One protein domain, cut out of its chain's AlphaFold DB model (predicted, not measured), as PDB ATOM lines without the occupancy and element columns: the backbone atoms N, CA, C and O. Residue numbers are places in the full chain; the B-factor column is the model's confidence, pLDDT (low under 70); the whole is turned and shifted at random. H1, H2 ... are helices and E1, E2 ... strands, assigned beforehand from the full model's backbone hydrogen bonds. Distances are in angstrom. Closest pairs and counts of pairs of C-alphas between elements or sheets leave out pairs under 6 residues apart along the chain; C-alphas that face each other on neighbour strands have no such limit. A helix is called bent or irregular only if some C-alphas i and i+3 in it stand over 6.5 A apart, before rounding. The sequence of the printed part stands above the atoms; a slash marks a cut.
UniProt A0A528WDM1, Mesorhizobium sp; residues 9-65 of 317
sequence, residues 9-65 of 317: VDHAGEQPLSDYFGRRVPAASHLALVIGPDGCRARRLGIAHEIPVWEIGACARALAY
ATOM      1  N   VAL A   9     -29.207   3.570 -33.274       86.44
ATOM      2  CA  VAL A   9     -29.705   3.060 -34.558       86.44
ATOM      3  C   VAL A   9     -29.539   4.110 -35.655       86.44
ATOM      4  O   VAL A   9     -29.037   3.784 -36.728       86.44
ATOM      5  N   ASP A  10     -29.858   5.374 -35.363       84.62
ATOM      6  CA  ASP A  10     -29.666   6.477 -36.314       84.62
ATOM      7  C   ASP A  10     -28.184   6.617 -36.686       84.62
ATOM      8  O   ASP A  10     -27.836   6.686 -37.858       84.62
ATOM      9  N   HIS A  11     -27.278   6.561 -35.701       82.50
ATOM     10  CA  HIS A  11     -25.835   6.606 -35.968       82.50
ATOM     11  C   HIS A  11     -25.361   5.463 -36.871       82.50
ATOM     12  O   HIS A  11     -24.595   5.704 -37.804       82.50
ATOM     13  N   ALA A  12     -25.801   4.231 -36.601       84.06
ATOM     14  CA  ALA A  12     -25.410   3.069 -37.390       84.06
ATOM     15  C   ALA A  12     -25.958   3.141 -38.826       84.06
ATOM     16  O   ALA A  12     -25.248   2.796 -39.770       84.06
ATOM     17  N   GLY A  13     -27.191   3.626 -39.000       83.56
ATOM     18  CA  GLY A  13     -27.820   3.792 -40.312       83.56
ATOM     19  C   GLY A  13     -27.233   4.939 -41.141       83.56
ATOM     20  O   GLY A  13     -27.162   4.841 -42.364       83.56
ATOM     21  N   GLU A  14     -26.770   6.012 -40.500       88.50
ATOM     22  CA  GLU A  14     -26.221   7.184 -41.190       88.50
ATOM     23  C   GLU A  14     -24.838   6.951 -41.812       88.50
ATOM     24  O   GLU A  14     -24.532   7.572 -42.830       88.50
ATOM     25  N   GLN A  15     -24.006   6.072 -41.239       81.00
ATOM     26  CA  GLN A  15     -22.653   5.790 -41.747       81.00
ATOM     27  C   GLN A  15     -22.636   5.363 -43.229       81.00
ATOM     28  O   GLN A  15     -22.025   6.062 -44.040       81.00
ATOM     29  N   PRO A  16     -23.346   4.294 -43.645       85.62
ATOM     30  CA  PRO A  16     -23.364   3.889 -45.052       85.62
ATOM     31  C   PRO A  16     -24.062   4.914 -45.962       85.62
ATOM     32  O   PRO A  16     -23.746   5.010 -47.151       85.62
ATOM     33  N   LEU A  17     -25.001   5.700 -45.424       86.44
ATOM     34  CA  LEU A  17     -25.690   6.751 -46.175       86.44
ATOM     35  C   LEU A  17     -24.773   7.942 -46.469       86.44
ATOM     36  O   LEU A  17     -24.833   8.489 -47.570       86.44
ATOM     37  N   SER A  18     -23.914   8.326 -45.523       84.56
ATOM     38  CA  SER A  18     -22.973   9.438 -45.696       84.56
ATOM     39  C   SER A  18     -22.038   9.198 -46.884       84.56
ATOM     40  O   SER A  18     -21.940  10.045 -47.775       84.56
ATOM     41  N   ASP A  19     -21.470   7.993 -46.983       84.44
ATOM     42  CA  ASP A  19     -20.628   7.586 -48.113       84.44
ATOM     43  C   ASP A  19     -21.388   7.601 -49.445       84.44
ATOM     44  O   ASP A  19     -20.871   8.057 -50.471       84.44
ATOM     45  N   TYR A  20     -22.629   7.110 -49.443       87.62
ATOM     46  CA  TYR A  20     -23.475   7.092 -50.632       87.62
ATOM     47  C   TYR A  20     -23.766   8.511 -51.145       87.62
ATOM     48  O   TYR A  20     -23.578   8.801 -52.334       87.62
ATOM     49  N   PHE A  21     -24.184   9.418 -50.260       84.69
ATOM     50  CA  PHE A  21     -24.490  10.798 -50.633       84.69
ATOM     51  C   PHE A  21     -23.239  11.599 -50.996       84.69
ATOM     52  O   PHE A  21     -23.279  12.371 -51.957       84.69
ATOM     53  N   GLY A  22     -22.112  11.356 -50.321       83.44
ATOM     54  CA  GLY A  22     -20.823  11.972 -50.640       83.44
ATOM     55  C   GLY A  22     -20.354  11.676 -52.067       83.44
ATOM     56  O   GLY A  22     -19.838  12.562 -52.741       83.44
ATOM     57  N   ARG A  23     -20.609  10.469 -52.591       85.69
ATOM     58  CA  ARG A  23     -20.295  10.130 -53.996       85.69
ATOM     59  C   ARG A  23     -21.232  10.803 -54.994       85.69
ATOM     60  O   ARG A  23     -20.825  11.115 -56.110       85.69
ATOM     61  N   ARG A  24     -22.499  10.990 -54.620       84.88
ATOM     62  CA  ARG A  24     -23.547  11.480 -55.527       84.88
ATOM     63  C   ARG A  24     -23.580  13.003 -55.616       84.88
ATOM     64  O   ARG A  24     -23.888  13.539 -56.677       84.88
ATOM     65  N   VAL A  25     -23.250  13.688 -54.520       84.50
ATOM     66  CA  VAL A  25     -23.149  15.151 -54.455       84.50
ATOM     67  C   VAL A  25     -21.915  15.539 -53.622       84.50
ATOM     68  O   VAL A  25     -22.049  15.902 -52.452       84.50
ATOM     69  N   PRO A  26     -20.703  15.477 -54.208       75.81
ATOM     70  CA  PRO A  26     -19.452  15.657 -53.460       75.81
ATOM     71  C   PRO A  26     -19.239  17.076 -52.926       75.81
ATOM     72  O   PRO A  26     -18.558  17.272 -51.926       75.81
ATOM     73  N   ALA A  27     -19.814  18.077 -53.596       76.88
ATOM     74  CA  ALA A  27     -19.645  19.488 -53.250       76.88
ATOM     75  C   ALA A  27     -20.626  19.986 -52.171       76.88
ATOM     76  O   ALA A  27     -20.599  21.167 -51.833       76.88
ATOM     77  N   ALA A  28     -21.518  19.129 -51.661       74.00
ATOM     78  CA  ALA A  28     -22.544  19.519 -50.701       74.00
ATOM     79  C   ALA A  28     -22.337  18.845 -49.342       74.00
ATOM     80  O   ALA A  28     -22.040  17.653 -49.256       74.00
ATOM     81  N   SER A  29     -22.561  19.609 -48.274       79.00
ATOM     82  CA  SER A  29     -22.713  19.065 -46.927       79.00
ATOM     83  C   SER A  29     -24.069  18.372 -46.794       79.00
ATOM     84  O   SER A  29     -25.102  18.954 -47.120       79.00
ATOM     85  N   HIS A  30     -24.059  17.144 -46.278       86.00
ATOM     86  CA  HIS A  30     -25.262  16.361 -45.988       86.00
ATOM     87  C   HIS A  30     -25.562  16.412 -44.499       86.00
ATOM     88  O   HIS A  30     -24.641  16.364 -43.682       86.00
ATOM     89  N   LEU A  31     -26.838  16.507 -44.139       87.44
ATOM     90  CA  LEU A  31     -27.279  16.718 -42.764       87.44
ATOM     91  C   LEU A  31     -28.354  15.700 -42.390       87.44
ATOM     92  O   LEU A  31     -29.190  15.345 -43.218       87.44
ATOM     93  N   ALA A  32     -28.335  15.259 -41.139       87.88
ATOM     94  CA  ALA A  32     -29.394  14.470 -40.531       87.88
ATOM     95  C   ALA A  32     -30.189  15.358 -39.571       87.88
ATOM     96  O   ALA A  32     -29.604  16.166 -38.849       87.88
ATOM     97  N   LEU A  33     -31.513  15.209 -39.568       87.62
ATOM     98  CA  LEU A  33     -32.439  15.983 -38.746       87.62
ATOM     99  C   LEU A  33     -33.403  15.017 -38.053       87.62
ATOM    100  O   LEU A  33     -34.108  14.269 -38.725       87.62
ATOM    101  N   VAL A  34     -33.463  15.069 -36.725       84.88
ATOM    102  CA  VAL A  34     -34.489  14.377 -35.936       84.88
ATOM    103  C   VAL A  34     -35.484  15.419 -35.453       84.88
ATOM    104  O   VAL A  34     -35.108  16.398 -34.808       84.88
ATOM    105  N   ILE A  35     -36.758  15.201 -35.772       83.00
ATOM    106  CA  ILE A  35     -37.873  16.071 -35.395       83.00
ATOM    107  C   ILE A  35     -38.764  15.299 -34.424       83.00
ATOM    108  O   ILE A  35     -39.137  14.160 -34.688       83.00
ATOM    109  N   GLY A  36     -39.102  15.926 -33.306       78.31
ATOM    110  CA  GLY A  36     -40.070  15.437 -32.335       78.31
ATOM    111  C   GLY A  36     -41.147  16.488 -32.055       78.31
ATOM    112  O   GLY A  36     -41.025  17.632 -32.494       78.31
ATOM    113  N   PRO A  37     -42.195  16.129 -31.299       66.12
ATOM    114  CA  PRO A  37     -43.281  17.051 -30.952       66.12
ATOM    115  C   PRO A  37     -42.795  18.302 -30.200       66.12
ATOM    116  O   PRO A  37     -43.393  19.366 -30.333       66.12
ATOM    117  N   ASP A  38     -41.671  18.193 -29.484       64.88
ATOM    118  CA  ASP A  38     -41.116  19.261 -28.645       64.88
ATOM    119  C   ASP A  38     -39.915  19.999 -29.274       64.88
ATOM    120  O   ASP A  38     -39.288  20.836 -28.621       64.88
ATOM    121  N   GLY A  39     -39.548  19.705 -30.529       71.75
ATOM    122  CA  GLY A  39     -38.453  20.398 -31.216       71.75
ATOM    123  C   GLY A  39     -37.732  19.557 -32.263       71.75
ATOM    124  O   GLY A  39     -38.225  18.532 -32.718       71.75
ATOM    125  N   CYS A  40     -36.535  19.983 -32.658       82.94
ATOM    126  CA  CYS A  40     -35.703  19.231 -33.593       82.94
ATOM    127  C   CYS A  40     -34.216  19.402 -33.276       82.94
ATOM    128  O   CYS A  40     -33.831  20.406 -32.682       82.94
ATOM    129  N   ARG A  41     -33.391  18.432 -33.675       83.50
ATOM    130  CA  ARG A  41     -31.921  18.497 -33.627       83.50
ATOM    131  C   ARG A  41     -31.356  18.089 -34.969       83.50
ATOM    132  O   ARG A  41     -31.872  17.161 -35.589       83.50
ATOM    133  N   ALA A  42     -30.282  18.745 -35.383       86.62
ATOM    134  CA  ALA A  42     -29.586  18.411 -36.611       86.62
ATOM    135  C   ALA A  42     -28.102  18.166 -36.362       86.62
ATOM    136  O   ALA A  42     -27.516  18.691 -35.416       86.62
ATOM    137  N   ARG A  43     -27.492  17.377 -37.240       87.00
ATOM    138  CA  ARG A  43     -26.052  17.121 -37.280       87.00
ATOM    139  C   ARG A  43     -25.593  16.896 -38.707       87.00
ATOM    140  O   ARG A  43     -26.412  16.649 -39.593       87.00
ATOM    141  N   ARG A  44     -24.284  16.928 -38.933       85.31
ATOM    142  CA  ARG A  44     -23.724  16.497 -40.218       85.31
ATOM    143  C   ARG A  44     -23.875  14.983 -40.381       85.31
ATOM    144  O   ARG A  44     -23.550  14.230 -39.473       85.31
ATOM    145  N   LEU A  45     -24.375  14.540 -41.532       84.75
ATOM    146  CA  LEU A  45     -24.701  13.136 -41.784       84.75
ATOM    147  C   LEU A  45     -23.464  12.241 -41.604       84.75
ATOM    148  O   LEU A  45     -22.435  12.462 -42.249       84.75
ATOM    149  N   GLY A  46     -23.571  11.229 -40.739       76.00
ATOM    150  CA  GLY A  46     -22.470  10.301 -40.445       76.00
ATOM    151  C   GLY A  46     -21.404  10.853 -39.489       76.00
ATOM    152  O   GLY A  46     -20.420  10.173 -39.212       76.00
ATOM    153  N   ILE A  47     -21.587  12.062 -38.946       79.00
ATOM    154  CA  ILE A  47     -20.692  12.666 -37.953       79.00
ATOM    155  C   ILE A  47     -21.523  13.074 -36.734       79.00
ATOM    156  O   ILE A  47     -22.553  13.728 -36.855       79.00
ATOM    157  N   ALA A  48     -21.051  12.766 -35.526       74.69
ATOM    158  CA  ALA A  48     -21.742  13.127 -34.281       74.69
ATOM    159  C   ALA A  48     -21.736  14.645 -33.963       74.69
ATOM    160  O   ALA A  48     -22.119  15.051 -32.869       74.69
ATOM    161  N   HIS A  49     -21.291  15.491 -34.894       76.94
ATOM    162  CA  HIS A  49     -21.211  16.935 -34.714       76.94
ATOM    163  C   HIS A  49     -22.567  17.583 -34.998       76.94
ATOM    164  O   HIS A  49     -22.993  17.687 -36.153       76.94
ATOM    165  N   GLU A  50     -23.239  18.006 -33.934       80.56
ATOM    166  CA  GLU A  50     -24.512  18.711 -34.025       80.56
ATOM    167  C   GLU A  50     -24.356  20.131 -34.544       80.56
ATOM    168  O   GLU A  50     -23.369  20.810 -34.271       80.56
ATOM    169  N   ILE A  51     -25.370  20.576 -35.275       78.50
ATOM    170  CA  ILE A  51     -25.451  21.914 -35.845       78.50
ATOM    171  C   ILE A  51     -26.668  22.644 -35.266       78.50
ATOM    172  O   ILE A  51     -27.673  22.011 -34.917       78.50
ATOM    173  N   PRO A  52     -26.603  23.977 -35.131       76.12
ATOM    174  CA  PRO A  52     -27.735  24.748 -34.655       76.12
ATOM    175  C   PRO A  52     -28.899  24.679 -35.652       76.12
ATOM    176  O   PRO A  52     -28.708  24.748 -36.864       76.12
ATOM    177  N   VAL A  53     -30.118  24.585 -35.127       77.25
ATOM    178  CA  VAL A  53     -31.356  24.621 -35.901       77.25
ATOM    179  C   VAL A  53     -32.157  25.841 -35.498       77.25
ATOM    180  O   VAL A  53     -32.455  26.042 -34.319       77.25
ATOM    181  N   TRP A  54     -32.528  26.635 -36.494       73.44
ATOM    182  CA  TRP A  54     -33.319  27.841 -36.326       73.44
ATOM    183  C   TRP A  54     -34.655  27.684 -37.044       73.44
ATOM    184  O   TRP A  54     -34.714  27.292 -38.206       73.44
ATOM    185  N   GLU A  55     -35.732  28.015 -36.349       73.62
ATOM    186  CA  GLU A  55     -37.030  28.285 -36.948       73.62
ATOM    187  C   GLU A  55     -37.061  29.747 -37.377       73.62
ATOM    188  O   GLU A  55     -36.831  30.642 -36.561       73.62
ATOM    189  N   ILE A  56     -37.347  29.993 -38.653       67.88
ATOM    190  CA  ILE A  56     -37.492  31.344 -39.192       67.88
ATOM    191  C   ILE A  56     -38.982  31.606 -39.425       67.88
ATOM    192  O   ILE A  56     -39.558  31.142 -40.407       67.88
ATOM    193  N   GLY A  57     -39.606  32.337 -38.497       70.56
ATOM    194  CA  GLY A  57     -40.976  32.845 -38.611       70.56
ATOM    195  C   GLY A  57     -41.015  34.375 -38.554       70.56
ATOM    196  O   GLY A  57     -40.091  35.049 -39.003       70.56
ATOM    197  N   ALA A  58     -42.062  34.945 -37.945       55.38
ATOM    198  CA  ALA A  58     -42.081  36.375 -37.598       55.38
ATOM    199  C   ALA A  58     -40.942  36.757 -36.629       55.38
ATOM    200  O   ALA A  58     -40.497  37.902 -36.590       55.38
ATOM    201  N   CYS A  59     -40.457  35.779 -35.870       44.88
ATOM    202  CA  CYS A  59     -39.240  35.829 -35.080       44.88
ATOM    203  C   CYS A  59     -38.360  34.621 -35.434       44.88
ATOM    204  O   CYS A  59     -38.865  33.542 -35.749       44.88
ATOM    205  N   ALA A  60     -37.039  34.812 -35.394       57.75
ATOM    206  CA  ALA A  60     -36.089  33.711 -35.483       57.75
ATOM    207  C   ALA A  60     -35.958  33.056 -34.102       57.75
ATOM    208  O   ALA A  60     -35.642  33.734 -33.120       57.75
ATOM    209  N   ARG A  61     -36.202  31.747 -34.014       64.50
ATOM    210  CA  ARG A  61     -36.139  30.978 -32.765       64.50
ATOM    211  C   ARG A  61     -35.156  29.824 -32.906       64.50
ATOM    212  O   ARG A  61     -35.324  28.968 -33.765       64.50
ATOM    213  N   ALA A  62     -34.145  29.766 -32.042       67.12
ATOM    214  CA  ALA A  62     -33.254  28.610 -31.976       67.12
ATOM    215  C   ALA A  62     -34.014  27.397 -31.404       67.12
ATOM    216  O   ALA A  62     -34.414  27.411 -30.238       67.12
ATOM    217  N   LEU A  63     -34.223  26.365 -32.223       67.06
ATOM    218  CA  LEU A  63     -34.873  25.101 -31.848       67.06
ATOM    219  C   LEU A  63     -33.889  24.130 -31.192       67.06
ATOM    220  O   LEU A  63     -34.215  23.487 -30.195       67.06
ATOM    221  N   ALA A  64     -32.668  24.081 -31.715       63.16
ATOM    222  CA  ALA A  64     -31.541  23.392 -31.107       63.16
ATOM    223  C   ALA A  64     -30.289  24.231 -31.298       63.16
ATOM    224  O   ALA A  64     -30.046  24.777 -32.368       63.16
ATOM    225  N   TYR A  65     -29.489  24.340 -30.251       62.16
ATOM    226  CA  TYR A  65     -28.165  24.931 -30.331       62.16
ATOM    227  C   TYR A  65     -27.271  23.983 -29.539       62.16
ATOM    228  O   TYR A  65     -27.528  23.844 -28.337       62.16
TER     229      TYR A  65
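This is residues 9 to 65 of the 317 residues of a protein of Mesorhizobium sp (UniProt A0A528WDM1). Two strand hairpins and one helix make a loosely joined row: hairpin E1 and E2 is in the middle, hairpin E3 and E4 at one end, and kinked helix H1 at the other. Contacts between the three parts are few, and residues 23 to 28 stick out. The printed part has 57 residues, with H1, E1, E2, E3 and E4 along the chain, in two antiparallel sheets of two strands; the class is mixed, helices and strands. It is loose, with a radius of gyration of the C-alphas of 13.0 A, and spans 38 by 26 by 16 A.

Begin with the hairpin of E1, residues 31 to 36, and E2, residues 39 to 44, antiparallel at 164 degrees; there N 34 and O 41 are 2.9 A apart, within hydrogen-bond range. Past E2, residues 50 to 51 pair antiparallel with residues 42 to 43. Next find the hairpin of E3, residues 53 to 56, and E4, residues 60 to 64, antiparallel at 156 degrees, with N 55 and O 61 at 2.8 A. The closest C-alphas of E2 and E4 are those of Arg 41 and Ala 64, 5.5 A apart. For H1, residues 9 to 24, and E1 the closest are Glu 14 and Ala 32, 8.0 A apart at their C-alphas. H1 is apart from E2, E3 and E4; 8 of its 12 O i to N i+4 pairs are within hydrogen-bond range.

Find C-alpha 9 at (-29.705, 3.060, -34.558); from there H1 runs 23.4 A to C-alpha 24, with a kink of 34 degrees near residue 16. It is irregular, but only just: C-alphas 13 and 16 are 6.51 A apart. E1 runs 16.6 A from C-alpha 31 at (-27.279, 16.718, -42.764), and E2 17.7 A. E3 and E4 are shorter, and E4 ends with C-alpha 64 at (-31.541, 23.392, -31.107).

The two C-alphas farthest apart, those of Pro 16 and Ala 58, are 38.2 A apart. The printed part has no cut and no long link. Look for pLDDT under 70 at residues 37 to 38, 56 and 58 to 65.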